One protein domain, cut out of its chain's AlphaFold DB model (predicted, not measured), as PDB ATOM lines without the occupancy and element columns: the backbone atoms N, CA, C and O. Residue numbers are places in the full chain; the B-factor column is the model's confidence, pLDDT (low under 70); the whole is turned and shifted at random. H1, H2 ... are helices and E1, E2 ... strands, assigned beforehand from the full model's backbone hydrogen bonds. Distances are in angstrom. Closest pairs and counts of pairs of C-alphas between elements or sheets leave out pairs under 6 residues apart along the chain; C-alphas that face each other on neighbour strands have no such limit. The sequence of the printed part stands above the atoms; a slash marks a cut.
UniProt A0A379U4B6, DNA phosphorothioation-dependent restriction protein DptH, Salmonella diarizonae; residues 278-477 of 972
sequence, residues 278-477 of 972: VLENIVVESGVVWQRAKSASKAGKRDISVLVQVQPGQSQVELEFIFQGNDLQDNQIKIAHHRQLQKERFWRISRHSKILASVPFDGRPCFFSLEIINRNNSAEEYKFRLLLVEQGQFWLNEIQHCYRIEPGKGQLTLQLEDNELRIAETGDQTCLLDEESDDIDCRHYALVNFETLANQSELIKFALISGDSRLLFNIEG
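What this domain is: This is residues 278 to 477 of the 972 residues of the protein "DNA phosphorothioation-dependent restriction protein DptH" of Salmonella diarizonae (UniProt A0A379U4B6). A strongly twisted five-strand sheet, E2 E3 E9 E8 E5, is covered on one face by a four-strand sheet, E1 E4 E7 E6, as a sandwich; these strands make one lobe. A second lobe is built on another five-strand sheet, E10 E11 E17 E16 E14, whose E10 end packs on the first sheet at E3 and E9, partly face to face with strands crossed; the small sheet E12 E15 E13 and H1 lie at its far end. The 200 printed residues hold seventeen named strands, E1 to E15, then H1, then E16 and E17, and the class is mostly strand. The whole is compact, with a radius of gyration of the C-alphas of 17.8 A and spans of 52 by 38 by 27 A.

Where its parts are: One five-strand sheet has E2, residues 287 to 293, E3, 303 to 310, E9, 382 to 390 and 25.4 A long, E8, 366 to 372, and E5, 333 to 336. The four-strand sheet face to face with it has E1, 278 to 284, from C-alpha 278 at (27.785, -49.076, -33.345), E4, 316 to 325 and 28.6 A long, E7, 354 to 360, and E6, 347 to 350. Then come E10, 403 to 406, E11, 411 to 415, E12, 420 to 422, E13, 430 to 432, E14, 439 to 441, E15, 447 to 449, helix H1, 451 to 456, E16, 460 to 466, and E17, 469 to 476 and 23.2 A long, ending with C-alpha 476 at (41.204, -32.411, -54.079).

How they stand to each other: Three sheets form a stack of sheets, face to face in turn. In the first, E3 and E9 are parallel, with N 306 and O 385 2.8 A apart, and E2 and E3 are a hairpin, with N 290 and O 307 2.8 A apart. The sheet E1 E4 E7 E6 is antiparallel throughout; N 283 and O 320 of E1 and E4 are 2.9 A apart. The closest C-alphas of E3 and E10 are those of Ser 305 and Ile 405, 5.3 A apart. The sheet of E10 is mixed; E11 and E17 are parallel, with N 414 and O 474 2.8 A apart. In the mixed sheet E12 E15 E13, N 431 and O 447 are 2.8 A apart. H1 only grazes the sheet of E16 with residues 451 to 454, and its O i to N i+4 pairs are within hydrogen-bond range.

The domain as a whole: The C-alphas farthest apart, those of Arg 351 and Gln 456, are 54.0 A apart. The printed part has no cut. The link E9 to E10, residues 391 to 402, is long. Residues 351 to 352 and 436 to 437 have pLDDT under 70.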
ATOM      1  N   VAL A 278      27.554 -50.503 -33.094       81.06
ATOM      2  CA  VAL A 278      27.785 -49.076 -33.345       81.06
ATOM      3  C   VAL A 278      29.139 -48.677 -32.774       81.06
ATOM      4  O   VAL A 278      29.425 -48.956 -31.612       81.06
ATOM      5  N   LEU A 279      29.982 -48.039 -33.589       85.69
ATOM      6  CA  LEU A 279      31.244 -47.473 -33.116       85.69
ATOM      7  C   LEU A 279      30.955 -46.338 -32.127       85.69
ATOM      8  O   LEU A 279      30.280 -45.370 -32.470       85.69
ATOM      9  N   GLU A 280      31.494 -46.449 -30.919       82.12
ATOM     10  CA  GLU A 280      31.394 -45.414 -29.894       82.12
ATOM     11  C   GLU A 280      32.597 -44.475 -29.940       82.12
ATOM     12  O   GLU A 280      32.420 -43.259 -30.016       82.12
ATOM     13  N   ASN A 281      33.817 -45.020 -29.898       84.44
ATOM     14  CA  ASN A 281      35.027 -44.202 -29.851       84.44
ATOM     15  C   ASN A 281      36.282 -44.950 -30.328       84.44
ATOM     16  O   ASN A 281      36.307 -46.182 -30.371       84.44
ATOM     17  N   ILE A 282      37.334 -44.191 -30.637       90.06
ATOM     18  CA  ILE A 282      38.689 -44.682 -30.895       90.06
ATOM     19  C   ILE A 282      39.641 -43.937 -29.959       90.06
ATOM     20  O   ILE A 282      39.643 -42.709 -29.929       90.06
ATOM     21  N   VAL A 283      40.445 -44.672 -29.196       91.44
ATOM     22  CA  VAL A 283      41.365 -44.120 -28.191       91.44
ATOM     23  C   VAL A 283      42.789 -44.594 -28.474       91.44
ATOM     24  O   VAL A 283      42.996 -45.689 -28.999       91.44
ATOM     25  N   VAL A 284      43.772 -43.765 -28.125       92.69
ATOM     26  CA  VAL A 284      45.202 -44.090 -28.166       92.69
ATOM     27  C   VAL A 284      45.834 -43.787 -26.805       92.69
ATOM     28  O   VAL A 284      45.533 -42.755 -26.210       92.69
ATOM     29  N   GLU A 285      46.691 -44.676 -26.292       88.38
ATOM     30  CA  GLU A 285      47.284 -44.521 -24.948       88.38
ATOM     31  C   GLU A 285      48.393 -43.453 -24.900       88.38
ATOM     32  O   GLU A 285      48.472 -42.671 -23.957       88.38
ATOM     33  N   SER A 286      49.256 -43.404 -25.921       84.25
ATOM     34  CA  SER A 286      50.454 -42.542 -25.966       84.25
ATOM     35  C   SER A 286      50.507 -41.687 -27.237       84.25
ATOM     36  O   SER A 286      51.454 -41.757 -28.024       84.25
ATOM     37  N   GLY A 287      49.468 -40.881 -27.462       88.19
ATOM     38  CA  GLY A 287      49.378 -40.011 -28.632       88.19
ATOM     39  C   GLY A 287      48.088 -39.201 -28.708       88.19
ATOM     40  O   GLY A 287      47.320 -39.131 -27.751       88.19
ATOM     41  N   VAL A 288      47.852 -38.605 -29.874       90.12
ATOM     42  CA  VAL A 288      46.602 -37.925 -30.236       90.12
ATOM     43  C   VAL A 288      45.988 -38.651 -31.426       90.12
ATOM     44  O   VAL A 288      46.696 -38.987 -32.373       90.12
ATOM     45  N   VAL A 289      44.679 -38.899 -31.388       91.56
ATOM     46  CA  VAL A 289      43.940 -39.520 -32.491       91.56
ATOM     47  C   VAL A 289      42.918 -38.543 -33.059       91.56
ATOM     48  O   VAL A 289      42.118 -37.957 -32.330       91.56
ATOM     49  N   TRP A 290      42.934 -38.389 -34.376       90.75
ATOM     50  CA  TRP A 290      41.899 -37.712 -35.143       90.75
ATOM     51  C   TRP A 290      41.172 -38.743 -35.992       90.75
ATOM     52  O   TRP A 290      41.786 -39.638 -36.578       90.75
ATOM     53  N   GLN A 291      39.851 -38.622 -36.065       90.25
ATOM     54  CA  GLN A 291      39.019 -39.487 -36.890       90.25
ATOM     55  C   GLN A 291      38.070 -38.659 -37.747       90.25
ATOM     56  O   GLN A 291      37.511 -37.670 -37.267       90.25
ATOM     57  N   ARG A 292      37.870 -39.095 -38.993       86.50
ATOM     58  CA  ARG A 292      36.979 -38.460 -39.966       86.50
ATOM     59  C   ARG A 292      36.296 -39.505 -40.843       86.50
ATOM     60  O   ARG A 292      36.964 -40.337 -41.456       86.50
ATOM     61  N   ALA A 293      34.969 -39.464 -40.921       86.50
ATOM     62  CA  ALA A 293      34.211 -40.302 -41.848       86.50
ATOM     63  C   ALA A 293      34.422 -39.851 -43.302       86.50
ATOM     64  O   ALA A 293      34.603 -38.668 -43.580       86.50
ATOM     65  N   LYS A 294      34.357 -40.787 -44.252       84.06
ATOM     66  CA  LYS A 294      34.564 -40.508 -45.679       84.06
ATOM     67  C   LYS A 294      33.471 -39.624 -46.289       84.06
ATOM     68  O   LYS A 294      33.763 -38.846 -47.189       84.06
ATOM     69  N   SER A 295      32.218 -39.801 -45.863       76.69
ATOM     70  CA  SER A 295      31.055 -39.012 -46.311       76.69
ATOM     71  C   SER A 295      29.864 -39.232 -45.369       76.69
ATOM     72  O   SER A 295      29.867 -40.209 -44.621       76.69
ATOM     73  N   ALA A 296      28.804 -38.427 -45.480       70.06
ATOM     74  CA  ALA A 296      27.579 -38.599 -44.690       70.06
ATOM     75  C   ALA A 296      26.677 -39.775 -45.117       70.06
ATOM     76  O   ALA A 296      25.753 -40.129 -44.379       70.06
ATOM     77  N   SER A 297      26.936 -40.409 -46.268       75.62
ATOM     78  CA  SER A 297      26.207 -41.617 -46.677       75.62
ATOM     79  C   SER A 297      26.325 -42.717 -45.614       75.62
ATOM     80  O   SER A 297      27.350 -42.820 -44.937       75.62
ATOM     81  N   LYS A 298      25.307 -43.585 -45.480       74.25
ATOM     82  CA  LYS A 298      25.326 -44.686 -44.494       74.25
ATOM     83  C   LYS A 298      26.631 -45.490 -44.570       74.25
ATOM     84  O   LYS A 298      27.276 -45.706 -43.551       74.25
ATOM     85  N   ALA A 299      27.046 -45.880 -45.778       78.19
ATOM     86  CA  ALA A 299      28.303 -46.593 -46.003       78.19
ATOM     87  C   ALA A 299      29.544 -45.728 -45.726       78.19
ATOM     88  O   ALA A 299      30.507 -46.209 -45.137       78.19
ATOM     89  N   GLY A 300      29.523 -44.449 -46.106       81.94
ATOM     90  CA  GLY A 300      30.643 -43.539 -45.880       81.94
ATOM     91  C   GLY A 300      30.882 -43.177 -44.414       81.94
ATOM     92  O   GLY A 300      32.037 -42.996 -44.044       81.94
ATOM     93  N   LYS A 301      29.843 -43.166 -43.567       80.62
ATOM     94  CA  LYS A 301      29.980 -43.020 -42.104       80.62
ATOM     95  C   LYS A 301      30.797 -44.151 -41.472       80.62
ATOM     96  O   LYS A 301      31.335 -43.978 -40.384       80.62
ATOM     97  N   ARG A 302      30.904 -45.294 -42.158       87.62
ATOM     98  CA  ARG A 302      31.624 -46.491 -41.700       87.62
ATOM     99  C   ARG A 302      32.998 -46.671 -42.351       87.62
ATOM    100  O   ARG A 302      33.746 -47.541 -41.923       87.62
ATOM    101  N   ASP A 303      33.350 -45.860 -43.350       91.12
ATOM    102  CA  ASP A 303      34.705 -45.776 -43.920       91.12
ATOM    103  C   ASP A 303      35.402 -44.565 -43.285       91.12
ATOM    104  O   ASP A 303      35.115 -43.419 -43.625       91.12
ATOM    105  N   ILE A 304      36.244 -44.812 -42.283       93.00
ATOM    106  CA  ILE A 304      36.735 -43.811 -41.333       93.00
ATOM    107  C   ILE A 304      38.246 -43.672 -41.480       93.00
ATOM    108  O   ILE A 304      38.990 -44.634 -41.315       93.00
ATOM    109  N   SER A 305      38.714 -42.458 -41.755       94.81
ATOM    110  CA  SER A 305      40.131 -42.094 -41.727       94.81
ATOM    111  C   SER A 305      40.565 -41.800 -40.294       94.81
ATOM    112  O   SER A 305      40.041 -40.877 -39.679       94.81
ATOM    113  N   VAL A 306      41.529 -42.556 -39.773       95.44
ATOM    114  CA  VAL A 306      42.076 -42.437 -38.416       95.44
ATOM    115  C   VAL A 306      43.545 -42.017 -38.500       95.44
ATOM    116  O   VAL A 306      44.399 -42.801 -38.915       95.44
ATOM    117  N   LEU A 307      43.840 -40.771 -38.135       95.31
ATOM    118  CA  LEU A 307      45.192 -40.217 -38.089       95.31
ATOM    119  C   LEU A 307      45.668 -40.216 -36.639       95.31
ATOM    120  O   LEU A 307      45.006 -39.652 -35.776       95.31
ATOM    121  N   VAL A 308      46.806 -40.848 -36.369       94.88
ATOM    122  CA  VAL A 308      47.368 -40.957 -35.020       94.88
ATOM    123  C   VAL A 308      48.727 -40.269 -34.984       94.88
ATOM    124  O   VAL A 308      49.650 -40.683 -35.686       94.88
ATOM    125  N   GLN A 309      48.853 -39.237 -34.151       93.38
ATOM    126  CA  GLN A 309      50.126 -38.609 -33.804       93.38
ATOM    127  C   GLN A 309      50.705 -39.290 -32.560       93.38
ATOM    128  O   GLN A 309      50.217 -39.099 -31.447       93.38
ATOM    129  N   VAL A 310      51.727 -40.111 -32.760       93.38
ATOM    130  CA  VAL A 310      52.373 -40.943 -31.738       93.38
ATOM    131  C   VAL A 310      53.447 -40.135 -31.018       93.38
ATOM    132  O   VAL A 310      54.229 -39.450 -31.670       93.38
ATOM    133  N   GLN A 311      53.535 -40.223 -29.691       92.19
ATOM    134  CA  GLN A 311      54.615 -39.551 -28.962       92.19
ATOM    135  C   GLN A 311      56.008 -40.057 -29.401       92.19
ATOM    136  O   GLN A 311      56.162 -41.251 -29.674       92.19
ATOM    137  N   PRO A 312      57.039 -39.190 -29.434       88.62
ATOM    138  CA  PRO A 312      58.379 -39.589 -29.858       88.62
ATOM    139  C   PRO A 312      58.970 -40.732 -29.026       88.62
ATOM    140  O   PRO A 312      58.837 -40.762 -27.801       88.62
ATOM    141  N   GLY A 313      59.677 -41.650 -29.690       83.69
ATOM    142  CA  GLY A 313      60.399 -42.752 -29.036       83.69
ATOM    143  C   GLY A 313      59.559 -43.984 -28.671       83.69
ATOM    144  O   GLY A 313      60.087 -44.904 -28.046       83.69
ATOM    145  N   GLN A 314      58.286 -44.033 -29.068       88.19
ATOM    146  CA  GLN A 314      57.436 -45.217 -28.919       88.19
ATOM    147  C   GLN A 314      57.718 -46.242 -30.026       88.19
ATOM    148  O   GLN A 314      57.711 -45.902 -31.206       88.19
ATOM    149  N   SER A 315      57.933 -47.508 -29.656       88.81
ATOM    150  CA  SER A 315      58.113 -48.620 -30.606       88.81
ATOM    151  C   SER A 315      56.814 -49.376 -30.917       88.81
ATOM    152  O   SER A 315      56.765 -50.190 -31.843       88.81
ATOM    153  N   GLN A 316      55.765 -49.131 -30.131       91.06
ATOM    154  CA  GLN A 316      54.431 -49.700 -30.298       91.06
ATOM    155  C   GLN A 316      53.364 -48.648 -29.988       91.06
ATOM    156  O   GLN A 316      53.575 -47.761 -29.162       91.06
ATOM    157  N   VAL A 317      52.216 -48.762 -30.651       92.69
ATOM    158  CA  VAL A 317      51.062 -47.873 -30.494       92.69
ATOM    159  C   VAL A 317      49.859 -48.703 -30.080       92.69
ATOM    160  O   VAL A 317      49.388 -49.537 -30.850       92.69
ATOM    161  N   GLU A 318      49.348 -48.451 -28.878       93.88
ATOM    162  CA  GLU A 318      48.135 -49.089 -28.369       93.88
ATOM    163  C   GLU A 318      46.896 -48.299 -28.807       93.88
ATOM    164  O   GLU A 318      46.692 -47.156 -28.388       93.88
ATOM    165  N   LEU A 319      46.080 -48.915 -29.662       94.50
ATOM    166  CA  LEU A 319      44.809 -48.393 -30.158       94.50
ATOM    167  C   LEU A 319      43.643 -49.214 -29.613       94.50
ATOM    168  O   LEU A 319      43.645 -50.444 -29.682       94.50
ATOM    169  N   GLU A 320      42.610 -48.529 -29.141       94.06
ATOM    170  CA  GLU A 320      41.371 -49.134 -28.666       94.06
ATOM    171  C   GLU A 320      40.190 -48.645 -29.511       94.06
ATOM    172  O   GLU A 320      39.888 -47.455 -29.537       94.06
ATOM    173  N   PHE A 321      39.501 -49.568 -30.184       93.25
ATOM    174  CA  PHE A 321      38.239 -49.305 -30.877       93.25
ATOM    175  C   PHE A 321      37.097 -49.829 -30.012       93.25
ATOM    176  O   PHE A 321      37.023 -51.031 -29.733       93.25
ATOM    177  N   ILE A 322      36.218 -48.929 -29.582       88.94
ATOM    178  CA  ILE A 322      35.139 -49.205 -28.634       88.94
ATOM    179  C   ILE A 322      33.821 -49.238 -29.398       88.94
ATOM    180  O   ILE A 322      33.464 -48.260 -30.055       88.94
ATOM    181  N   PHE A 323      33.092 -50.348 -29.292       87.56
ATOM    182  CA  PHE A 323      31.773 -50.508 -29.894       87.56
ATOM    183  C   PHE A 323      30.716 -50.771 -28.825       87.56
ATOM    184  O   PHE A 323      30.990 -51.380 -27.792       87.56
ATOM    185  N   GLN A 324      29.488 -50.357 -29.119       80.12
ATOM    186  CA  GLN A 324      28.295 -50.723 -28.366       80.12
ATOM    187  C   GLN A 324      27.545 -51.847 -29.083       80.12
ATOM    188  O   GLN A 324      27.419 -51.832 -30.311       80.12
ATOM    189  N   GLY A 325      27.019 -52.792 -28.299       76.56
ATOM    190  CA  GLY A 325      26.176 -53.892 -28.768       76.56
ATOM    191  C   GLY A 325      26.915 -55.226 -28.941       76.56
ATOM    192  O   GLY A 325      27.766 -55.575 -28.126       76.56
ATOM    193  N   ASN A 326      26.541 -55.995 -29.966       72.31
ATOM    194  CA  ASN A 326      26.946 -57.379 -30.217       72.31
ATOM    195  C   ASN A 326      28.460 -57.598 -30.181       72.31
ATOM    196  O   ASN A 326      29.221 -56.803 -30.726       72.31
ATOM    197  N   ASP A 327      28.871 -58.749 -29.651       77.44
ATOM    198  CA  ASP A 327      30.275 -59.150 -29.610       77.44
ATOM    199  C   ASP A 327      30.901 -59.253 -31.016       77.44
ATOM    200  O   ASP A 327      30.256 -59.588 -32.023       77.44
ATOM    201  N   LEU A 328      32.203 -58.974 -31.063       82.75
ATOM    202  CA  LEU A 328      33.055 -59.155 -32.234       82.75
ATOM    203  C   LEU A 328      33.777 -60.502 -32.161       82.75
ATOM    204  O   LEU A 328      34.173 -60.959 -31.088       82.75
ATOM    205  N   GLN A 329      33.988 -61.122 -33.319       83.31
ATOM    206  CA  GLN A 329      34.782 -62.343 -33.446       83.31
ATOM    207  C   GLN A 329      36.064 -62.084 -34.233       83.31
ATOM    208  O   GLN A 329      36.123 -61.230 -35.112       83.31
ATOM    209  N   ASP A 330      37.112 -62.846 -33.930       83.69
ATOM    210  CA  ASP A 330      38.444 -62.629 -34.506       83.69
ATOM    211  C   ASP A 330      38.472 -62.838 -36.030       83.69
ATOM    212  O   ASP A 330      39.170 -62.125 -36.744       83.69
ATOM    213  N   ASN A 331      37.641 -63.751 -36.544       85.38
ATOM    214  CA  ASN A 331      37.460 -63.996 -37.980       85.38
ATOM    215  C   ASN A 331      36.712 -62.868 -38.724       85.38
ATOM    216  O   ASN A 331      36.622 -62.919 -39.951       85.38
ATOM    217  N   GLN A 332      36.174 -61.877 -38.007       88.50
ATOM    218  CA  GLN A 332      35.516 -60.697 -38.578       88.50
ATOM    219  C   GLN A 332      36.489 -59.527 -38.767       88.50
ATOM    220  O   GLN A 332      36.107 -58.521 -39.354       88.50
ATOM    221  N   ILE A 333      37.738 -59.638 -38.294       90.69
ATOM    222  CA  ILE A 333      38.754 -58.588 -38.424       90.69
ATOM    223  C   ILE A 333      39.700 -58.926 -39.574       90.69
ATOM    224  O   ILE A 333      40.273 -60.014 -39.643       90.69
ATOM    225  N   LYS A 334      39.910 -57.959 -40.467       93.25
ATOM    226  CA  LYS A 334      40.826 -58.068 -41.602       93.25
ATOM    227  C   LYS A 334      41.782 -56.884 -41.644       93.25
ATOM    228  O   LYS A 334      41.358 -55.732 -41.673       93.25
ATOM    229  N   ILE A 335      43.078 -57.171 -41.744       94.56
ATOM    230  CA  ILE A 335      44.100 -56.159 -42.020       94.56
ATOM    231  C   ILE A 335      44.347 -56.080 -43.527       94.56
ATOM    232  O   ILE A 335      44.552 -57.094 -44.194       94.56
ATOM    233  N   ALA A 336      44.341 -54.869 -44.076       92.56
ATOM    234  CA  ALA A 336      44.578 -54.610 -45.493       92.56
ATOM    235  C   ALA A 336      45.643 -53.520 -45.699       92.56
ATOM    236  O   ALA A 336      46.026 -52.807 -44.775       92.56
ATOM    237  N   HIS A 337      46.147 -53.422 -46.931       92.00
ATOM    238  CA  HIS A 337      47.066 -52.370 -47.401       92.00
ATOM    239  C   HIS A 337      48.460 -52.293 -46.747       92.00
ATOM    240  O   HIS A 337      49.233 -51.422 -47.119       92.00
ATOM    241  N   HIS A 338      48.841 -53.234 -45.871       90.56
ATOM    242  CA  HIS A 338      50.203 -53.319 -45.328       90.56
ATOM    243  C   HIS A 338      50.697 -54.772 -45.209       90.56
ATOM    244  O   HIS A 338      50.223 -55.543 -44.377       90.56
ATOM    245  N   ARG A 339      51.676 -55.167 -46.037       86.62
ATOM    246  CA  ARG A 339      52.095 -56.581 -46.190       86.62
ATOM    247  C   ARG A 339      52.725 -57.209 -44.939       86.62
ATOM    248  O   ARG A 339      52.582 -58.415 -44.763       86.62
ATOM    249  N   GLN A 340      53.462 -56.440 -44.133       86.06
ATOM    250  CA  GLN A 340      54.091 -56.954 -42.903       86.06
ATOM    251  C   GLN A 340      53.037 -57.150 -41.805       86.06
ATOM    252  O   GLN A 340      52.784 -58.287 -41.425       86.06
ATOM    253  N   LEU A 341      52.313 -56.085 -41.438       88.69
ATOM    254  CA  LEU A 341      51.178 -56.129 -40.504       88.69
ATOM    255  C   LEU A 341      50.107 -57.189 -40.836       88.69
ATOM    256  O   LEU A 341      49.540 -57.774 -39.926       88.69
ATOM    257  N   GLN A 342      49.850 -57.506 -42.113       87.25
ATOM    258  CA  GLN A 342      48.940 -58.605 -42.499       87.25
ATOM    259  C   GLN A 342      49.363 -59.989 -41.982       87.25
ATOM    260  O   GLN A 342      48.527 -60.884 -41.868       87.25
ATOM    261  N   LYS A 343      50.660 -60.191 -41.739       84.75
ATOM    262  CA  LYS A 343      51.230 -61.457 -41.257       84.75
ATOM    263  C   LYS A 343      51.416 -61.471 -39.743       84.75
ATOM    264  O   LYS A 343      51.760 -62.512 -39.188       84.75
ATOM    265  N   GLU A 344      51.212 -60.334 -39.090       83.62
ATOM    266  CA  GLU A 344      51.407 -60.156 -37.660       83.62
ATOM    267  C   GLU A 344      50.061 -60.170 -36.948       83.62
ATOM    268  O   GLU A 344      49.075 -59.602 -37.411       83.62
ATOM    269  N   ARG A 345      50.018 -60.819 -35.787       83.00
ATOM    270  CA  ARG A 345      48.831 -60.815 -34.940       83.00
ATOM    271  C   ARG A 345      49.020 -59.793 -33.832       83.00
ATOM    272  O   ARG A 345      49.530 -60.123 -32.768       83.00
ATOM    273  N   PHE A 346      48.628 -58.557 -34.120       90.12
ATOM    274  CA  PHE A 346      48.814 -57.417 -33.221       90.12
ATOM    275  C   PHE A 346      47.516 -56.925 -32.565       90.12
ATOM    276  O   PHE A 346      47.553 -55.999 -31.764       90.12
ATOM    277  N   TRP A 347      46.367 -57.538 -32.869       90.62
ATOM    278  CA  TRP A 347      45.089 -57.202 -32.242       90.62
ATOM    279  C   TRP A 347      44.537 -58.347 -31.391       90.62
ATOM    280  O   TRP A 347      44.846 -59.527 -31.589       90.62
ATOM    281  N   ARG A 348      43.668 -57.985 -30.452       89.69
ATOM    282  CA  ARG A 348      42.826 -58.897 -29.680       89.69
ATOM    283  C   ARG A 348      41.455 -58.272 -29.464       89.69
ATOM    284  O   ARG A 348      41.329 -57.053 -29.375       89.69
ATOM    285  N   ILE A 349      40.444 -59.118 -29.322       87.81
ATOM    286  CA  ILE A 349      39.093 -58.686 -28.965       87.81
ATOM    287  C   ILE A 349      38.916 -58.889 -27.461       87.81
ATOM    288  O   ILE A 349      39.192 -59.977 -26.949       87.81
ATOM    289  N   SER A 350      38.506 -57.845 -26.737       81.75
ATOM    290  CA  SER A 350      38.151 -57.979 -25.319       81.75
ATOM    291  C   SER A 350      36.677 -58.349 -25.150       81.75
ATOM    292  O   SER A 350      35.876 -58.221 -26.072       81.75
ATOM    293  N   ARG A 351      36.296 -58.752 -23.931       66.00
ATOM    294  CA  ARG A 351      34.877 -58.800 -23.537       66.00
ATOM    295  C   ARG A 351      34.261 -57.401 -23.717       66.00
ATOM    296  O   ARG A 351      34.964 -56.429 -23.430       66.00
ATOM    297  N   HIS A 352      33.000 -57.321 -24.156       65.50
ATOM    298  CA  HIS A 352      32.266 -56.083 -24.486       65.50
ATOM    299  C   HIS A 352      32.640 -55.424 -25.826       65.50
ATOM    300  O   HIS A 352      32.728 -54.203 -25.899       65.50
ATOM    301  N   SER A 353      32.863 -56.214 -26.882       78.31
ATOM    302  CA  SER A 353      32.927 -55.686 -28.260       78.31
ATOM    303  C   SER A 353      34.024 -54.639 -28.518       78.31
ATOM    304  O   SER A 353      33.824 -53.727 -29.311       78.31
ATOM    305  N   LYS A 354      35.200 -54.753 -27.885       88.81
ATOM    306  CA  LYS A 354      36.336 -53.834 -28.110       88.81
ATOM    307  C   LYS A 354      37.463 -54.495 -28.891       88.81
ATOM    308  O   LYS A 354      37.794 -55.653 -28.630       88.81
ATOM    309  N   ILE A 355      38.109 -53.739 -29.777       91.94
ATOM    310  CA  ILE A 355      39.336 -54.156 -30.469       91.94
ATOM    311  C   ILE A 355      40.515 -53.421 -29.834       91.94
ATOM    312  O   ILE A 355      40.570 -52.197 -29.875       91.94
ATOM    313  N   LEU A 356      41.460 -54.170 -29.269       92.44
ATOM    314  CA  LEU A 356      42.721 -53.654 -28.734       92.44
ATOM    315  C   LEU A 356      43.840 -54.027 -29.709       92.44
ATOM    316  O   LEU A 356      44.064 -55.219 -29.926       92.44
ATOM    317  N   ALA A 357      44.514 -53.042 -30.296       93.19
ATOM    318  CA  ALA A 357      45.554 -53.224 -31.304       93.19
ATOM    319  C   ALA A 357      46.882 -52.591 -30.859       93.19
ATOM    320  O   ALA A 357      46.962 -51.377 -30.714       93.19
ATOM    321  N   SER A 358      47.917 -53.418 -30.708       93.31
ATOM    322  CA  SER A 358      49.288 -53.045 -30.333       93.31
ATOM    323  C   SER A 358      50.166 -52.966 -31.584       93.31
ATOM    324  O   SER A 358      50.857 -53.917 -31.953       93.31
ATOM    325  N   VAL A 359      50.066 -51.863 -32.321       93.25
ATOM    326  CA  VAL A 359      50.664 -51.733 -33.657       93.25
ATOM    327  C   VAL A 359      52.160 -51.413 -33.548       93.25
ATOM    328  O   VAL A 359      52.504 -50.420 -32.908       93.25
ATOM    329  N   PRO A 360      53.067 -52.180 -34.178       91.94
ATOM    330  CA  PRO A 360      54.482 -51.816 -34.257       91.94
ATOM    331  C   PRO A 360      54.691 -50.491 -34.999       91.94
ATOM    332  O   PRO A 360      54.095 -50.266 -36.055       91.94
ATOM    333  N   PHE A 361      55.564 -49.634 -34.469       91.75
ATOM    334  CA  PHE A 361      55.868 -48.324 -35.038       91.75
ATOM    335  C   PHE A 361      57.374 -48.057 -34.988       91.75
ATOM    336  O   PHE A 361      58.009 -48.197 -33.947       91.75
ATOM    337  N   ASP A 362      57.960 -47.699 -36.128       89.31
ATOM    338  CA  ASP A 362      59.402 -47.476 -36.296       89.31
ATOM    339  C   ASP A 362      59.775 -45.984 -36.371       89.31
ATOM    340  O   ASP A 362      60.905 -45.642 -36.722       89.31
ATOM    341  N   GLY A 363      58.827 -45.095 -36.055       87.19
ATOM    342  CA  GLY A 363      58.992 -43.644 -36.150       87.19
ATOM    343  C   GLY A 363      58.688 -43.060 -37.534       87.19
ATOM    344  O   GLY A 363      58.706 -41.837 -37.682       87.19
ATOM    345  N   ARG A 364      58.396 -43.885 -38.552       90.38
ATOM    346  CA  ARG A 364      58.077 -43.423 -39.914       90.38
ATOM    347  C   ARG A 364      56.574 -43.484 -40.196       90.38
ATOM    348  O   ARG A 364      55.889 -44.341 -39.638       90.38
ATOM    349  N   PRO A 365      56.040 -42.629 -41.095       93.31
ATOM    350  CA  PRO A 365      54.634 -42.686 -41.490       93.31
ATOM    351  C   PRO A 365      54.192 -44.092 -41.925       93.31
ATOM    352  O   PRO A 365      54.712 -44.641 -42.897       93.31
ATOM    353  N   CYS A 366      53.214 -44.668 -41.222       94.00
ATOM    354  CA  CYS A 366      52.737 -46.034 -41.454       94.00
ATOM    355  C   CYS A 366      51.255 -46.039 -41.850       94.00
ATOM    356  O   CYS A 366      50.399 -45.601 -41.080       94.00
ATOM    357  N   PHE A 367      50.952 -46.553 -43.047       96.25
ATOM    358  CA  PHE A 367      49.599 -46.625 -43.605       96.25
ATOM    359  C   PHE A 367      49.072 -48.061 -43.626       96.25
ATOM    360  O   PHE A 367      49.716 -48.954 -44.174       96.25
ATOM    361  N   PHE A 368      47.859 -48.290 -43.120       96.44
ATOM    362  CA  PHE A 368      47.194 -49.595 -43.222       96.44
ATOM    363  C   PHE A 368      45.673 -49.470 -43.095       96.44
ATOM    364  O   PHE A 368      45.125 -48.380 -42.930       96.44
ATOM    365  N   SER A 369      44.941 -50.576 -43.227       96.50
ATOM    366  CA  SER A 369      43.517 -50.605 -42.885       96.50
ATOM    367  C   SER A 369      43.180 -51.742 -41.943       96.50
ATOM    368  O   SER A 369      43.687 -52.849 -42.121       96.50
ATOM    369  N   LEU A 370      42.285 -51.460 -41.003       96.12
ATOM    370  CA  LEU A 370      41.619 -52.438 -40.154       96.12
ATOM    371  C   LEU A 370      40.143 -52.456 -40.561       96.12
ATOM    372  O   LEU A 370      39.467 -51.435 -40.496       96.12
ATOM    373  N   GLU A 371      39.654 -53.590 -41.051       94.88
ATOM    374  CA  GLU A 371      38.298 -53.742 -41.582       94.88
ATOM    375  C   GLU A 371      37.516 -54.760 -40.739       94.88
ATOM    376  O   GLU A 371      38.028 -55.841 -40.444       94.88
ATOM    377  N   ILE A 372      36.284 -54.410 -40.367       92.69
ATOM    378  CA  ILE A 372      35.280 -55.320 -39.811       92.69
ATOM    379  C   ILE A 372      34.416 -55.797 -40.974       92.69
ATOM    380  O   ILE A 372      33.781 -54.982 -41.642       92.69
ATOM    381  N   ILE A 373      34.417 -57.104 -41.214       88.06
ATOM    382  CA  ILE A 373      33.799 -57.749 -42.378       88.06
ATOM    383  C   ILE A 373      32.956 -58.957 -41.961       88.06
ATOM    384  O   ILE A 373      33.052 -59.428 -40.825       88.06
ATOM    385  N   ASN A 374      32.199 -59.514 -42.911       81.25
ATOM    386  CA  ASN A 374      31.428 -60.751 -42.743       81.25
ATOM    387  C   ASN A 374      30.384 -60.633 -41.618       81.25
ATOM    388  O   ASN A 374      30.210 -61.550 -40.808       81.25
ATOM    389  N   ARG A 375      29.712 -59.479 -41.538       79.94
ATOM    390  CA  ARG A 375      28.556 -59.279 -40.653       79.94
ATOM    391  C   ARG A 375      27.278 -59.629 -41.414       79.94
ATOM    392  O   ARG A 375      27.190 -59.398 -42.613       79.94
ATOM    393  N   ASN A 376      26.273 -60.156 -40.711       70.62
ATOM    394  CA  ASN A 376      24.967 -60.451 -41.322       70.62
ATOM    395  C   ASN A 376      24.284 -59.176 -41.835       70.62
ATOM    396  O   ASN A 376      23.609 -59.208 -42.858       70.62
ATOM    397  N   ASN A 377      24.495 -58.066 -41.123       74.62
ATOM    398  CA  ASN A 377      24.036 -56.741 -41.494       74.62
ATOM    399  C   ASN A 377      25.234 -55.910 -41.982       74.62
ATOM    400  O   ASN A 377      26.148 -55.609 -41.211       74.62
ATOM    401  N   SER A 378      25.220 -55.494 -43.251       74.94
ATOM    402  CA  SER A 378      26.276 -54.649 -43.839       74.94
ATOM    403  C   SER A 378      26.389 -53.261 -43.183       74.94
ATOM    404  O   SER A 378      27.395 -52.562 -43.343       74.94
ATOM    405  N   ALA A 379      25.379 -52.845 -42.409       74.50
ATOM    406  CA  ALA A 379      25.437 -51.651 -41.571       74.50
ATOM    407  C   ALA A 379      26.398 -51.787 -40.377       74.50
ATOM    408  O   ALA A 379      26.742 -50.784 -39.756       74.50
ATOM    409  N   GLU A 380      26.864 -52.998 -40.070       83.12
ATOM    410  CA  GLU A 380      27.806 -53.283 -38.985       83.12
ATOM    411  C   GLU A 380      29.251 -53.472 -39.475       83.12
ATOM    412  O   GLU A 380      30.149 -53.732 -38.676       83.12
ATOM    413  N   GLU A 381      29.491 -53.348 -40.780       88.50
ATOM    414  CA  GLU A 381      30.830 -53.411 -41.361       88.50
ATOM    415  C   GLU A 381      31.502 -52.036 -41.341       88.50
ATOM    416  O   GLU A 381      30.942 -51.048 -41.825       88.50
ATOM    417  N   TYR A 382      32.730 -51.984 -40.822       92.25
ATOM    418  CA  TYR A 382      33.532 -50.765 -40.689       92.25
ATOM    419  C   TYR A 382      34.866 -50.910 -41.413       92.25
ATOM    420  O   TYR A 382      35.466 -51.981 -41.442       92.25
ATOM    421  N   LYS A 383      35.369 -49.813 -41.974       95.12
ATOM    422  CA  LYS A 383      36.688 -49.733 -42.604       95.12
ATOM    423  C   LYS A 383      37.450 -48.586 -41.969       95.12
ATOM    424  O   LYS A 383      37.175 -47.429 -42.253       95.12
ATOM    425  N   PHE A 384      38.426 -48.902 -41.133       96.62
ATOM    426  CA  PHE A 384      39.329 -47.919 -40.553       96.62
ATOM    427  C   PHE A 384      40.557 -47.792 -41.454       96.62
ATOM    428  O   PHE A 384      41.259 -48.773 -41.705       96.62
ATOM    429  N   ARG A 385      40.806 -46.596 -41.984       97.12
ATOM    430  CA  ARG A 385      41.967 -46.234 -42.809       97.12
ATOM    431  C   ARG A 385      42.958 -45.500 -41.922       97.12
ATOM    432  O   ARG A 385      42.711 -44.356 -41.563       97.12
ATOM    433  N   LEU A 386      44.040 -46.165 -41.536       96.75
ATOM    434  CA  LEU A 386      44.956 -45.672 -40.515       96.75
ATOM    435  C   LEU A 386      46.213 -45.048 -41.113       96.75
ATOM    436  O   LEU A 386      46.765 -45.569 -42.086       96.75
ATOM    437  N   LEU A 387      46.659 -43.963 -40.481       96.44
ATOM    438  CA  LEU A 387      47.957 -43.325 -40.669       96.44
ATOM    439  C   LEU A 387      48.568 -43.048 -39.290       96.44
ATOM    440  O   LEU A 387      48.019 -42.254 -38.528       96.44
ATOM    441  N   LEU A 388      49.695 -43.691 -38.979       95.25
ATOM    442  CA  LEU A 388      50.500 -43.400 -37.787       95.25
ATOM    443  C   LEU A 388      51.653 -42.473 -38.172       95.25
ATOM    444  O   LEU A 388      52.366 -42.772 -39.129       95.25
ATOM    445  N   VAL A 389      51.843 -41.375 -37.444       94.19
ATOM    446  CA  VAL A 389      52.914 -40.389 -37.662       94.19
ATOM    447  C   VAL A 389      53.491 -39.983 -36.311       94.19
ATOM    448  O   VAL A 389      52.748 -39.836 -35.348       94.19
ATOM    449  N   GLU A 390      54.802 -39.783 -36.217       92.81
ATOM    450  CA  GLU A 390      55.413 -39.301 -34.975       92.81
ATOM    451  C   GLU A 390      55.082 -37.815 -34.757       92.81
ATOM    452  O   GLU A 390      55.186 -36.980 -35.662       92.81
ATOM    453  N   GLN A 391      54.660 -37.479 -33.543       91.06
ATOM    454  CA  GLN A 391      54.267 -36.135 -33.154       91.06
ATOM    455  C   GLN A 391      55.449 -35.171 -33.299       91.06
ATOM    456  O   GLN A 391      56.553 -35.434 -32.826       91.06
ATOM    457  N   GLY A 392      55.204 -34.032 -33.946       86.81
ATOM    458  CA  GLY A 392      56.220 -33.011 -34.201       86.81
ATOM    459  C   GLY A 392      57.037 -33.216 -35.482       86.81
ATOM    460  O   GLY A 392      57.740 -32.289 -35.871       86.81
ATOM    461  N   GLN A 393      56.927 -34.356 -36.182       88.25
ATOM    462  CA  GLN A 393      57.580 -34.511 -37.493       88.25
ATOM    463  C   GLN A 393      56.925 -33.640 -38.576       88.25
ATOM    464  O   GLN A 393      57.631 -33.016 -39.363       88.25
ATOM    465  N   PHE A 394      55.591 -33.577 -38.606       91.44
ATOM    466  CA  PHE A 394      54.822 -32.784 -39.571       91.44
ATOM    467  C   PHE A 394      53.798 -31.906 -38.844       91.44
ATOM    468  O   PHE A 394      53.187 -32.346 -37.867       91.44
ATOM    469  N   TRP A 395      53.574 -30.687 -39.338       90.12
ATOM    470  CA  TRP A 395      52.485 -29.831 -38.867       90.12
ATOM    471  C   TRP A 395      51.173 -30.266 -39.518       90.12
ATOM    472  O   TRP A 395      50.972 -30.068 -40.715       90.12
ATOM    473  N   LEU A 396      50.291 -30.896 -38.741       89.44
ATOM    474  CA  LEU A 396      49.039 -31.464 -39.256       89.44
ATOM    475  C   LEU A 396      47.784 -30.795 -38.669       89.44
ATOM    476  O   LEU A 396      46.674 -31.168 -39.028       89.44
ATOM    477  N   ASN A 397      47.929 -29.806 -37.784       85.00
ATOM    478  CA  ASN A 397      46.786 -29.173 -37.115       85.00
ATOM    479  C   ASN A 397      45.839 -28.482 -38.111       85.00
ATOM    480  O   ASN A 397      44.626 -28.554 -37.954       85.00
ATOM    481  N   GLU A 398      46.387 -27.886 -39.172       83.88
ATOM    482  CA  GLU A 398      45.618 -27.200 -40.227       83.88
ATOM    483  C   GLU A 398      44.733 -28.149 -41.037       83.88
ATOM    484  O   GLU A 398      43.713 -27.746 -41.586       83.88
ATOM    485  N   ILE A 399      45.101 -29.430 -41.098       86.62
ATOM    486  CA  ILE A 399      44.398 -30.415 -41.921       86.62
ATOM    487  C   ILE A 399      43.427 -31.279 -41.125       86.62
ATOM    488  O   ILE A 399      42.792 -32.161 -41.706       86.62
ATOM    489  N   GLN A 400      43.309 -31.055 -39.809       83.94
ATOM    490  CA  GLN A 400      42.536 -31.894 -38.889       83.94
ATOM    491  C   GLN A 400      41.090 -32.114 -39.361       83.94
ATOM    492  O   GLN A 400      40.489 -33.137 -39.037       83.94
ATOM    493  N   HIS A 401      40.533 -31.185 -40.144       82.25
ATOM    494  CA  HIS A 401      39.125 -31.206 -40.541       82.25
ATOM    495  C   HIS A 401      38.857 -31.563 -42.010       82.25
ATOM    496  O   HIS A 401      37.701 -31.707 -42.418       82.25
ATOM    497  N   CYS A 402      39.910 -31.756 -42.810       85.06
ATOM    498  CA  CYS A 402      39.798 -31.839 -44.267       85.06
ATOM    499  C   CYS A 402      40.571 -33.011 -44.891       85.06
ATOM    500  O   CYS A 402      40.841 -33.001 -46.088       85.06
ATOM    501  N   TYR A 403      40.935 -34.036 -44.116       90.69
ATOM    502  CA  TYR A 403      41.778 -35.132 -44.600       90.69
ATOM    503  C   TYR A 403      41.005 -36.423 -44.931       90.69
ATOM    504  O   TYR A 403      39.940 -36.726 -44.387       90.69
ATOM    505  N   ARG A 404      41.574 -37.234 -45.821       92.19
ATOM    506  CA  ARG A 404      41.155 -38.599 -46.145       92.19
ATOM    507  C   ARG A 404      42.398 -39.459 -46.325       92.19
ATOM    508  O   ARG A 404      43.281 -39.128 -47.111       92.19
ATOM    509  N   ILE A 405      42.474 -40.571 -45.610       94.94
ATOM    510  CA  ILE A 405      43.631 -41.469 -45.672       94.94
ATOM    511  C   ILE A 405      43.385 -42.511 -46.764       94.94
ATOM    512  O   ILE A 405      42.345 -43.173 -46.774       94.94
ATOM    513  N   GLU A 406      44.351 -42.695 -47.667       94.75
ATOM    514  CA  GLU A 406      44.297 -43.702 -48.731       94.75
ATOM    515  C   GLU A 406      45.449 -44.713 -48.594       94.75
ATOM    516  O   GLU A 406      46.463 -44.615 -49.295       94.75
ATOM    517  N   PRO A 407      45.306 -45.742 -47.733       93.56
ATOM    518  CA  PRO A 407      46.398 -46.661 -47.431       93.56
ATOM    519  C   PRO A 407      46.909 -47.433 -48.648       93.56
ATOM    520  O   PRO A 407      48.104 -47.661 -48.774       93.56
ATOM    521  N   GLY A 408      46.024 -47.789 -49.587       91.81
ATOM    522  CA  GLY A 408      46.407 -48.494 -50.816       91.81
ATOM    523  C   GLY A 408      47.343 -47.702 -51.738       91.81
ATOM    524  O   GLY A 408      48.039 -48.312 -52.546       91.81
ATOM    525  N   LYS A 409      47.378 -46.371 -51.606       91.69
ATOM    526  CA  LYS A 409      48.277 -45.470 -52.345       91.69
ATOM    527  C   LYS A 409      49.417 -44.921 -51.474       91.69
ATOM    528  O   LYS A 409      50.325 -44.304 -52.012       91.69
ATOM    529  N   GLY A 410      49.368 -45.123 -50.152       92.62
ATOM    530  CA  GLY A 410      50.328 -44.548 -49.204       92.62
ATOM    531  C   GLY A 410      50.303 -43.017 -49.170       92.62
ATOM    532  O   GLY A 410      51.360 -42.398 -49.087       92.62
ATOM    533  N   GLN A 411      49.116 -42.408 -49.298       94.12
ATOM    534  CA  GLN A 411      48.961 -40.952 -49.374       94.12
ATOM    535  C   GLN A 411      47.854 -40.423 -48.461       94.12
ATOM    536  O   GLN A 411      46.890 -41.128 -48.135       94.12
ATOM    537  N   LEU A 412      47.984 -39.150 -48.098       94.19
ATOM    538  CA  LEU A 412      46.972 -38.354 -47.422       94.19
ATOM    539  C   LEU A 412      46.313 -37.421 -48.439       94.19
ATOM    540  O   LEU A 412      46.977 -36.605 -49.066       94.19
ATOM    541  N   THR A 413      45.007 -37.551 -48.632       93.00
ATOM    542  CA  THR A 413      44.251 -36.641 -49.495       93.00
ATOM    543  C   THR A 413      43.648 -35.521 -48.660       93.00
ATOM    544  O   THR A 413      42.967 -35.812 -47.681       93.00
ATOM    545  N   LEU A 414      43.872 -34.267 -49.037       90.69
ATOM    546  CA  LEU A 414      43.257 -33.098 -48.419       90.69
ATOM    547  C   LEU A 414      42.177 -32.537 -49.335       90.69
ATOM    548  O   LEU A 414      42.386 -32.421 -50.535       90.69
ATOM    549  N   GLN A 415      41.034 -32.197 -48.758       86.31
ATOM    550  CA  GLN A 415      39.900 -31.589 -49.445       86.31
ATOM    551  C   GLN A 415      39.876 -30.107 -49.076       86.31
ATOM    552  O   GLN A 415      39.324 -29.748 -48.039       86.31
ATOM    553  N   LEU A 416      40.544 -29.275 -49.871       83.00
ATOM    554  CA  LEU A 416      40.750 -27.854 -49.580       83.00
ATOM    555  C   LEU A 416      40.005 -26.985 -50.594       83.00
ATOM    556  O   LEU A 416      39.880 -27.344 -51.762       83.00
ATOM    557  N   GLU A 417      39.522 -25.831 -50.138       75.81
ATOM    558  CA  GLU A 417      39.054 -24.749 -51.019       75.81
ATOM    559  C   GLU A 417      40.136 -23.705 -51.280       75.81
ATOM    560  O   GLU A 417      40.197 -23.136 -52.366       75.81
ATOM    561  N   ASP A 418      40.981 -23.465 -50.279       81.62
ATOM    562  CA  ASP A 418      42.089 -22.529 -50.365       81.62
ATOM    563  C   ASP A 418      43.255 -23.175 -51.129       81.62
ATOM    564  O   ASP A 418      43.547 -24.360 -50.954       81.62
ATOM    565  N   ASN A 419      43.966 -22.379 -51.930       87.69
ATOM    566  CA  ASN A 419      45.143 -22.830 -52.681       87.69
ATOM    567  C   ASN A 419      46.454 -22.754 -51.875       87.69
ATOM    568  O   ASN A 419      47.546 -22.842 -52.441       87.69
ATOM    569  N   GLU A 420      46.355 -22.568 -50.558       88.94
ATOM    570  CA  GLU A 420      47.489 -22.465 -49.645       88.94
ATOM    571  C   GLU A 420      47.333 -23.431 -48.468       88.94
ATOM    572  O   GLU A 420      46.271 -23.527 -47.853       88.94
ATOM    573  N   LEU A 421      48.415 -24.129 -48.126       89.69
ATOM    574  CA  LEU A 421      48.497 -25.029 -46.982       89.69
ATOM    575  C   LEU A 421      49.652 -24.615 -46.071       89.69
ATOM    576  O   LEU A 421      50.805 -24.555 -46.495       89.69
ATOM    577  N   ARG A 422      49.367 -24.394 -44.787       90.06
ATOM    578  CA  ARG A 422      50.402 -24.177 -43.773       90.06
ATOM    579  C   ARG A 422      50.962 -25.515 -43.281       90.06
ATOM    580  O   ARG A 422      50.215 -26.413 -42.904       90.06
ATOM    581  N   ILE A 423      52.289 -25.621 -43.274       90.56
ATOM    582  CA  ILE A 423      53.060 -26.844 -42.992       90.56
ATOM    583  C   ILE A 423      54.068 -26.685 -41.840       90.56
ATOM    584  O   ILE A 423      54.795 -27.629 -41.526       90.56
ATOM    585  N   ALA A 424      54.087 -25.525 -41.174       87.31
ATOM    586  CA  ALA A 424      54.825 -25.288 -39.934       87.31
ATOM    587  C   ALA A 424      54.045 -24.361 -38.982       87.31
ATOM    588  O   ALA A 424      53.233 -23.545 -39.417       87.31
ATOM    589  N   GLU A 425      54.318 -24.465 -37.677       84.31
ATOM    590  CA  GLU A 425      53.668 -23.646 -36.637       84.31
ATOM    591  C   GLU A 425      54.000 -22.151 -36.781       84.31
ATOM    592  O   GLU A 425      53.137 -21.287 -36.625       84.31
ATOM    593  N   THR A 426      55.257 -21.839 -37.112       80.75
ATOM    594  CA  THR A 426      55.785 -20.472 -37.196       80.75
ATOM    595  C   THR A 426      56.593 -20.263 -38.476       80.75
ATOM    596  O   THR A 426      57.146 -21.212 -39.031       80.75
ATOM    597  N   GLY A 427      56.672 -19.011 -38.930       84.62
ATOM    598  CA  GLY A 427      57.357 -18.614 -40.162       84.62
ATOM    599  C   GLY A 427      56.395 -18.234 -41.291       84.62
ATOM    600  O   GLY A 427      55.231 -18.627 -41.289       84.62
ATOM    601  N   ASP A 428      56.919 -17.475 -42.256       85.81
ATOM    602  CA  ASP A 428      56.145 -16.894 -43.368       85.81
ATOM    603  C   ASP A 428      56.682 -17.318 -44.750       85.81
ATOM    604  O   ASP A 428      56.174 -16.913 -45.796       85.81
ATOM    605  N   GLN A 429      57.750 -18.121 -44.775       90.00
ATOM    606  CA  GLN A 429      58.405 -18.513 -46.017       90.00
ATOM    607  C   GLN A 429      57.512 -19.490 -46.792       90.00
ATOM    608  O   GLN A 429      57.160 -20.557 -46.286       90.00
ATOM    609  N   THR A 430      57.143 -19.110 -48.015       89.56
ATOM    610  CA  THR A 430      56.178 -19.835 -48.852       89.56
ATOM    611  C   THR A 430      56.891 -20.559 -49.992       89.56
ATOM    612  O   THR A 430      57.722 -19.965 -50.678       89.56
ATOM    613  N   CYS A 431      56.573 -21.835 -50.187       89.25
ATOM    614  CA  CYS A 431      56.961 -22.622 -51.352       89.25
ATOM    615  C   CYS A 431      55.868 -22.482 -52.418       89.25
ATOM    616  O   CYS A 431      54.700 -22.745 -52.132       89.25
ATOM    617  N   LEU A 432      56.239 -22.031 -53.617       86.94
ATOM    618  CA  LEU A 432      55.352 -22.010 -54.779       86.94
ATOM    619  C   LEU A 432      55.476 -23.353 -55.491       86.94
ATOM    620  O   LEU A 432      56.593 -23.792 -55.738       86.94
ATOM    621  N   LEU A 433      54.339 -23.982 -55.778       84.69
ATOM    622  CA  LEU A 433      54.260 -25.302 -56.391       84.69
ATOM    623  C   LEU A 433      53.845 -25.160 -57.858       84.69
ATOM    624  O   LEU A 433      52.706 -24.794 -58.165       84.69
ATOM    625  N   ASP A 434      54.797 -25.407 -58.750       75.25
ATOM    626  CA  ASP A 434      54.700 -25.195 -60.194       75.25
ATOM    627  C   ASP A 434      54.853 -26.480 -61.034       75.25
ATOM    628  O   ASP A 434      54.411 -26.485 -62.183       75.25
ATOM    629  N   GLU A 435      55.340 -27.591 -60.465       71.56
ATOM    630  CA  GLU A 435      55.350 -28.921 -61.103       71.56
ATOM    631  C   GLU A 435      54.787 -30.036 -60.185       71.56
ATOM    632  O   GLU A 435      54.777 -29.932 -58.958       71.56
ATOM    633  N   GLU A 436      54.280 -31.132 -60.772       60.91
ATOM    634  CA  GLU A 436      53.857 -32.319 -60.009       60.91
ATOM    635  C   GLU A 436      55.088 -33.048 -59.433       60.91
ATOM    636  O   GLU A 436      56.004 -33.386 -60.180       60.91
ATOM    637  N   SER A 437      55.054 -33.406 -58.136       61.31
ATOM    638  CA  SER A 437      56.074 -34.210 -57.423       61.31
ATOM    639  C   SER A 437      57.258 -33.474 -56.764       61.31
ATOM    640  O   SER A 437      58.318 -34.086 -56.588       61.31
ATOM    641  N   ASP A 438      57.078 -32.245 -56.284       70.31
ATOM    642  CA  ASP A 438      58.081 -31.624 -55.412       70.31
ATOM    643  C   ASP A 438      58.063 -32.189 -53.980       70.31
ATOM    644  O   ASP A 438      57.022 -32.343 -53.330       70.31
ATOM    645  N   ASP A 439      59.260 -32.515 -53.496       86.56
ATOM    646  CA  ASP A 439      59.540 -32.883 -52.114       86.56
ATOM    647  C   ASP A 439      59.884 -31.593 -51.333       86.56
ATOM    648  O   ASP A 439      60.926 -30.970 -51.548       86.56
ATOM    649  N   ILE A 440      59.001 -31.180 -50.423       88.19
ATOM    650  CA  ILE A 440      59.071 -29.905 -49.698       88.19
ATOM    651  C   ILE A 440      59.617 -30.142 -48.290       88.19
ATOM    652  O   ILE A 440      59.014 -30.859 -47.492       88.19
ATOM    653  N   ASP A 441      60.744 -29.515 -47.958       87.81
ATOM    654  CA  ASP A 441      61.343 -29.616 -46.624       87.81
ATOM    655  C   ASP A 441      60.643 -28.682 -45.620       87.81
ATOM    656  O   ASP A 441      60.737 -27.452 -45.716       87.81
ATOM    657  N   CYS A 442      60.001 -29.277 -44.610       85.81
ATOM    658  CA  CYS A 442      59.292 -28.577 -43.535       85.81
ATOM    659  C   CYS A 442      60.199 -27.664 -42.688       85.81
ATOM    660  O   CYS A 442      59.701 -26.842 -41.924       85.81
ATOM    661  N   ARG A 443      61.530 -27.804 -42.772       84.50
ATOM    662  CA  ARG A 443      62.481 -26.925 -42.066       84.50
ATOM    663  C   ARG A 443      62.696 -25.584 -42.763       84.50
ATOM    664  O   ARG A 443      63.160 -24.647 -42.120       84.50
ATOM    665  N   HIS A 444      62.417 -25.513 -44.064       85.38
ATOM    666  CA  HIS A 444      62.704 -24.344 -44.897       85.38
ATOM    667  C   HIS A 444      61.456 -23.519 -45.220       85.38
ATOM    668  O   HIS A 444      61.562 -22.308 -45.404       85.38
ATOM    669  N   TYR A 445      60.285 -24.153 -45.283       89.38
ATOM    670  CA  TYR A 445      59.034 -23.506 -45.667       89.38
ATOM    671  C   TYR A 445      57.961 -23.699 -44.599       89.38
ATOM    672  O   TYR A 445      57.850 -24.765 -44.000       89.38
ATOM    673  N   ALA A 446      57.156 -22.660 -44.392       89.31
ATOM    674  CA  ALA A 446      56.016 -22.670 -43.480       89.31
ATOM    675  C   ALA A 446      54.674 -22.758 -44.217       89.31
ATOM    676  O   ALA A 446      53.686 -23.213 -43.642       89.31
ATOM    677  N   LEU A 447      54.637 -22.342 -45.484       90.19
ATOM    678  CA  LEU A 447      53.450 -22.315 -46.335       90.19
ATOM    679  C   LEU A 447      53.759 -22.971 -47.681       90.19
ATOM    680  O   LEU A 447      54.874 -22.865 -48.192       90.19
ATOM    681  N   VAL A 448      52.757 -23.613 -48.261       90.94
ATOM    682  CA  VAL A 448      52.787 -24.188 -49.603       90.94
ATOM    683  C   VAL A 448      51.633 -23.587 -50.384       90.94
ATOM    684  O   VAL A 448      50.483 -23.808 -50.020       90.94
ATOM    685  N   ASN A 449      51.928 -22.837 -51.441       89.38
ATOM    686  CA  ASN A 449      50.929 -22.289 -52.350       89.38
ATOM    687  C   ASN A 449      50.959 -23.089 -53.657       89.38
ATOM    688  O   ASN A 449      51.989 -23.169 -54.326       89.38
ATOM    689  N   PHE A 450      49.822 -23.685 -54.003       89.56
ATOM    690  CA  PHE A 450      49.638 -24.546 -55.170       89.56
ATOM    691  C   PHE A 450      48.627 -23.963 -56.172       89.56
ATOM    692  O   PHE A 450      48.085 -24.692 -57.000       89.56
ATOM    693  N   GLU A 451      48.380 -22.647 -56.134       86.38
ATOM    694  CA  GLU A 451      47.442 -21.951 -57.030       86.38
ATOM    695  C   GLU A 451      47.815 -22.120 -58.508       86.38
ATOM    696  O   GLU A 451      46.952 -22.351 -59.357       86.38
ATOM    697  N   THR A 452      49.109 -22.045 -58.826       83.25
ATOM    698  CA  THR A 452      49.609 -22.259 -60.189       83.25
ATOM    699  C   THR A 452      49.243 -23.653 -60.688       83.25
ATOM    700  O   THR A 452      48.706 -23.788 -61.787       83.25
ATOM    701  N   LEU A 453      49.476 -24.677 -59.862       83.94
ATOM    702  CA  LEU A 453      49.187 -26.064 -60.205       83.94
ATOM    703  C   LEU A 453      47.678 -26.326 -60.307       83.94
ATOM    704  O   LEU A 453      47.242 -26.978 -61.251       83.94
ATOM    705  N   ALA A 454      46.880 -25.765 -59.394       82.44
ATOM    706  CA  ALA A 454      45.422 -25.898 -59.387       82.44
ATOM    707  C   ALA A 454      44.760 -25.348 -60.662       82.44
ATOM    708  O   ALA A 454      43.730 -25.854 -61.100       82.44
ATOM    709  N   ASN A 455      45.361 -24.328 -61.282       82.44
ATOM    710  CA  ASN A 455      44.893 -23.765 -62.549       82.44
ATOM    711  C   ASN A 455      45.345 -24.565 -63.789       82.44
ATOM    712  O   ASN A 455      44.804 -24.354 -64.875       82.44
ATOM    713  N   GLN A 456      46.356 -25.431 -63.660       81.19
ATOM    714  CA  GLN A 456      47.012 -26.114 -64.785       81.19
ATOM    715  C   GLN A 456      46.755 -27.627 -64.834       81.19
ATOM    716  O   GLN A 456      46.731 -28.196 -65.925       81.19
ATOM    717  N   SER A 457      46.563 -28.271 -63.680       76.50
ATOM    718  CA  SER A 457      46.338 -29.711 -63.538       76.50
ATOM    719  C   SER A 457      45.113 -29.979 -62.665       76.50
ATOM    720  O   SER A 457      44.870 -29.294 -61.675       76.50
ATOM    721  N   GLU A 458      44.357 -31.024 -63.004       70.19
ATOM    722  CA  GLU A 458      43.276 -31.539 -62.151       70.19
ATOM    723  C   GLU A 458      43.809 -32.331 -60.942       70.19
ATOM    724  O   GLU A 458      43.039 -32.723 -60.064       70.19
ATOM    725  N   LEU A 459      45.116 -32.608 -60.895       80.62
ATOM    726  CA  LEU A 459      45.728 -33.486 -59.911       80.62
ATOM    727  C   LEU A 459      46.926 -32.796 -59.254       80.62
ATOM    728  O   LEU A 459      47.962 -32.578 -59.869       80.62
ATOM    729  N   ILE A 460      46.786 -32.478 -57.969       88.19
ATOM    730  CA  ILE A 460      47.804 -31.756 -57.205       88.19
ATOM    731  C   ILE A 460      48.426 -32.719 -56.201       88.19
ATOM    732  O   ILE A 460      47.774 -33.133 -55.242       88.19
ATOM    733  N   LYS A 461      49.693 -33.090 -56.410       89.69
ATOM    734  CA  LYS A 461      50.432 -33.992 -55.516       89.69
ATOM    735  C   LYS A 461      51.826 -33.474 -55.214       89.69
ATOM    736  O   LYS A 461      52.584 -33.143 -56.122       89.69
ATOM    737  N   PHE A 462      52.175 -33.512 -53.937       91.62
ATOM    738  CA  PHE A 462      53.497 -33.167 -53.420       91.62
ATOM    739  C   PHE A 462      53.771 -33.962 -52.147       91.62
ATOM    740  O   PHE A 462      52.853 -34.555 -51.574       91.62
ATOM    741  N   ALA A 463      55.018 -34.010 -51.690       92.25
ATOM    742  CA  ALA A 463      55.341 -34.651 -50.421       92.25
ATOM    743  C   ALA A 463      56.034 -33.690 -49.470       92.25
ATOM    744  O   ALA A 463      56.821 -32.846 -49.878       92.25
ATOM    745  N   LEU A 464      55.757 -33.858 -48.184       92.50
ATOM    746  CA  LEU A 464      56.476 -33.175 -47.124       92.50
ATOM    747  C   LEU A 464      57.624 -34.061 -46.647       92.50
ATOM    748  O   LEU A 464      57.429 -35.258 -46.403       92.50
ATOM    749  N   ILE A 465      58.803 -33.468 -46.483       92.69
ATOM    750  CA  ILE A 465      59.985 -34.093 -45.893       92.69
ATOM    751  C   ILE A 465      60.276 -33.444 -44.546       92.69
ATOM    752  O   ILE A 465      60.360 -32.223 -44.425       92.69
ATOM    753  N   SER A 466      60.489 -34.283 -43.537       88.25
ATOM    754  CA  SER A 466      60.992 -33.865 -42.232       88.25
ATOM    755  C   SER A 466      62.020 -34.879 -41.741       88.25
ATOM    756  O   SER A 466      61.683 -35.993 -41.334       88.25
ATOM    757  N   GLY A 467      63.304 -34.521 -41.834       84.62
ATOM    758  CA  GLY A 467      64.398 -35.460 -41.570       84.62
ATOM    759  C   GLY A 467      64.405 -36.621 -42.572       84.62
ATOM    760  O   GLY A 467      64.461 -36.383 -43.774       84.62
ATOM    761  N   ASP A 468      64.334 -37.859 -42.073       84.12
ATOM    762  CA  ASP A 468      64.295 -39.085 -42.893       84.12
ATOM    763  C   ASP A 468      62.860 -39.548 -43.232       84.12
ATOM    764  O   ASP A 468      62.672 -40.575 -43.892       84.12
ATOM    765  N   SER A 469      61.841 -38.824 -42.757       89.44
ATOM    766  CA  SER A 469      60.428 -39.145 -42.973       89.44
ATOM    767  C   SER A 469      59.862 -38.381 -44.166       89.44
ATOM    768  O   SER A 469      60.130 -37.192 -44.347       89.44
ATOM    769  N   ARG A 470      59.015 -39.059 -44.949       91.50
ATOM    770  CA  ARG A 470      58.326 -38.507 -46.122       91.50
ATOM    771  C   ARG A 470      56.833 -38.803 -46.040       91.50
ATOM    772  O   ARG A 470      56.454 -39.961 -45.872       91.50
ATOM    773  N   LEU A 471      55.992 -37.782 -46.199       93.38
ATOM    774  CA  LEU A 471      54.533 -37.909 -46.191       93.38
ATOM    775  C   LEU A 471      53.951 -37.354 -47.494       93.38
ATOM    776  O   LEU A 471      54.140 -36.184 -47.804       93.38
ATOM    777  N   LEU A 472      53.263 -38.201 -48.265       93.62
ATOM    778  CA  LEU A 472      52.698 -37.836 -49.566       93.62
ATOM    779  C   LEU A 472      51.297 -37.230 -49.413       93.62
ATOM    780  O   LEU A 472      50.432 -37.833 -48.775       93.62
ATOM    781  N   PHE A 473      51.076 -36.088 -50.060       93.06
ATOM    782  CA  PHE A 473      49.818 -35.352 -50.098       93.06
ATOM    783  C   PHE A 473      49.194 -35.380 -51.498       93.06
ATOM    784  O   PHE A 473      49.889 -35.383 -52.514       93.06
ATOM    785  N   ASN A 474      47.866 -35.387 -51.534       92.38
ATOM    786  CA  ASN A 474      47.049 -35.191 -52.728       92.38
ATOM    787  C   ASN A 474      45.984 -34.142 -52.405       92.38
ATOM    788  O   ASN A 474      45.260 -34.328 -51.431       92.38
ATOM    789  N   ILE A 475      45.871 -33.065 -53.174       90.38
ATOM    790  CA  ILE A 475      44.829 -32.056 -52.966       90.38
ATOM    791  C   ILE A 475      43.672 -32.343 -53.919       90.38
ATOM    792  O   ILE A 475      43.863 -32.547 -55.115       90.38
ATOM    793  N   GLU A 476      42.471 -32.386 -53.362       87.31
ATOM    794  CA  GLU A 476      41.204 -32.411 -54.079       87.31
ATOM    795  C   GLU A 476      40.423 -31.150 -53.708       87.31
ATOM    796  O   GLU A 476      40.584 -30.613 -52.608       87.31
ATOM    797  N   GLY A 477      39.538 -30.707 -54.603       74.56
ATOM    798  CA  GLY A 477      38.548 -29.694 -54.252       74.56
ATOM    799  C   GLY A 477      37.649 -30.153 -53.092       74.56
ATOM    800  O   GLY A 477      37.652 -31.339 -52.722       74.56
TER     801      GLY A 477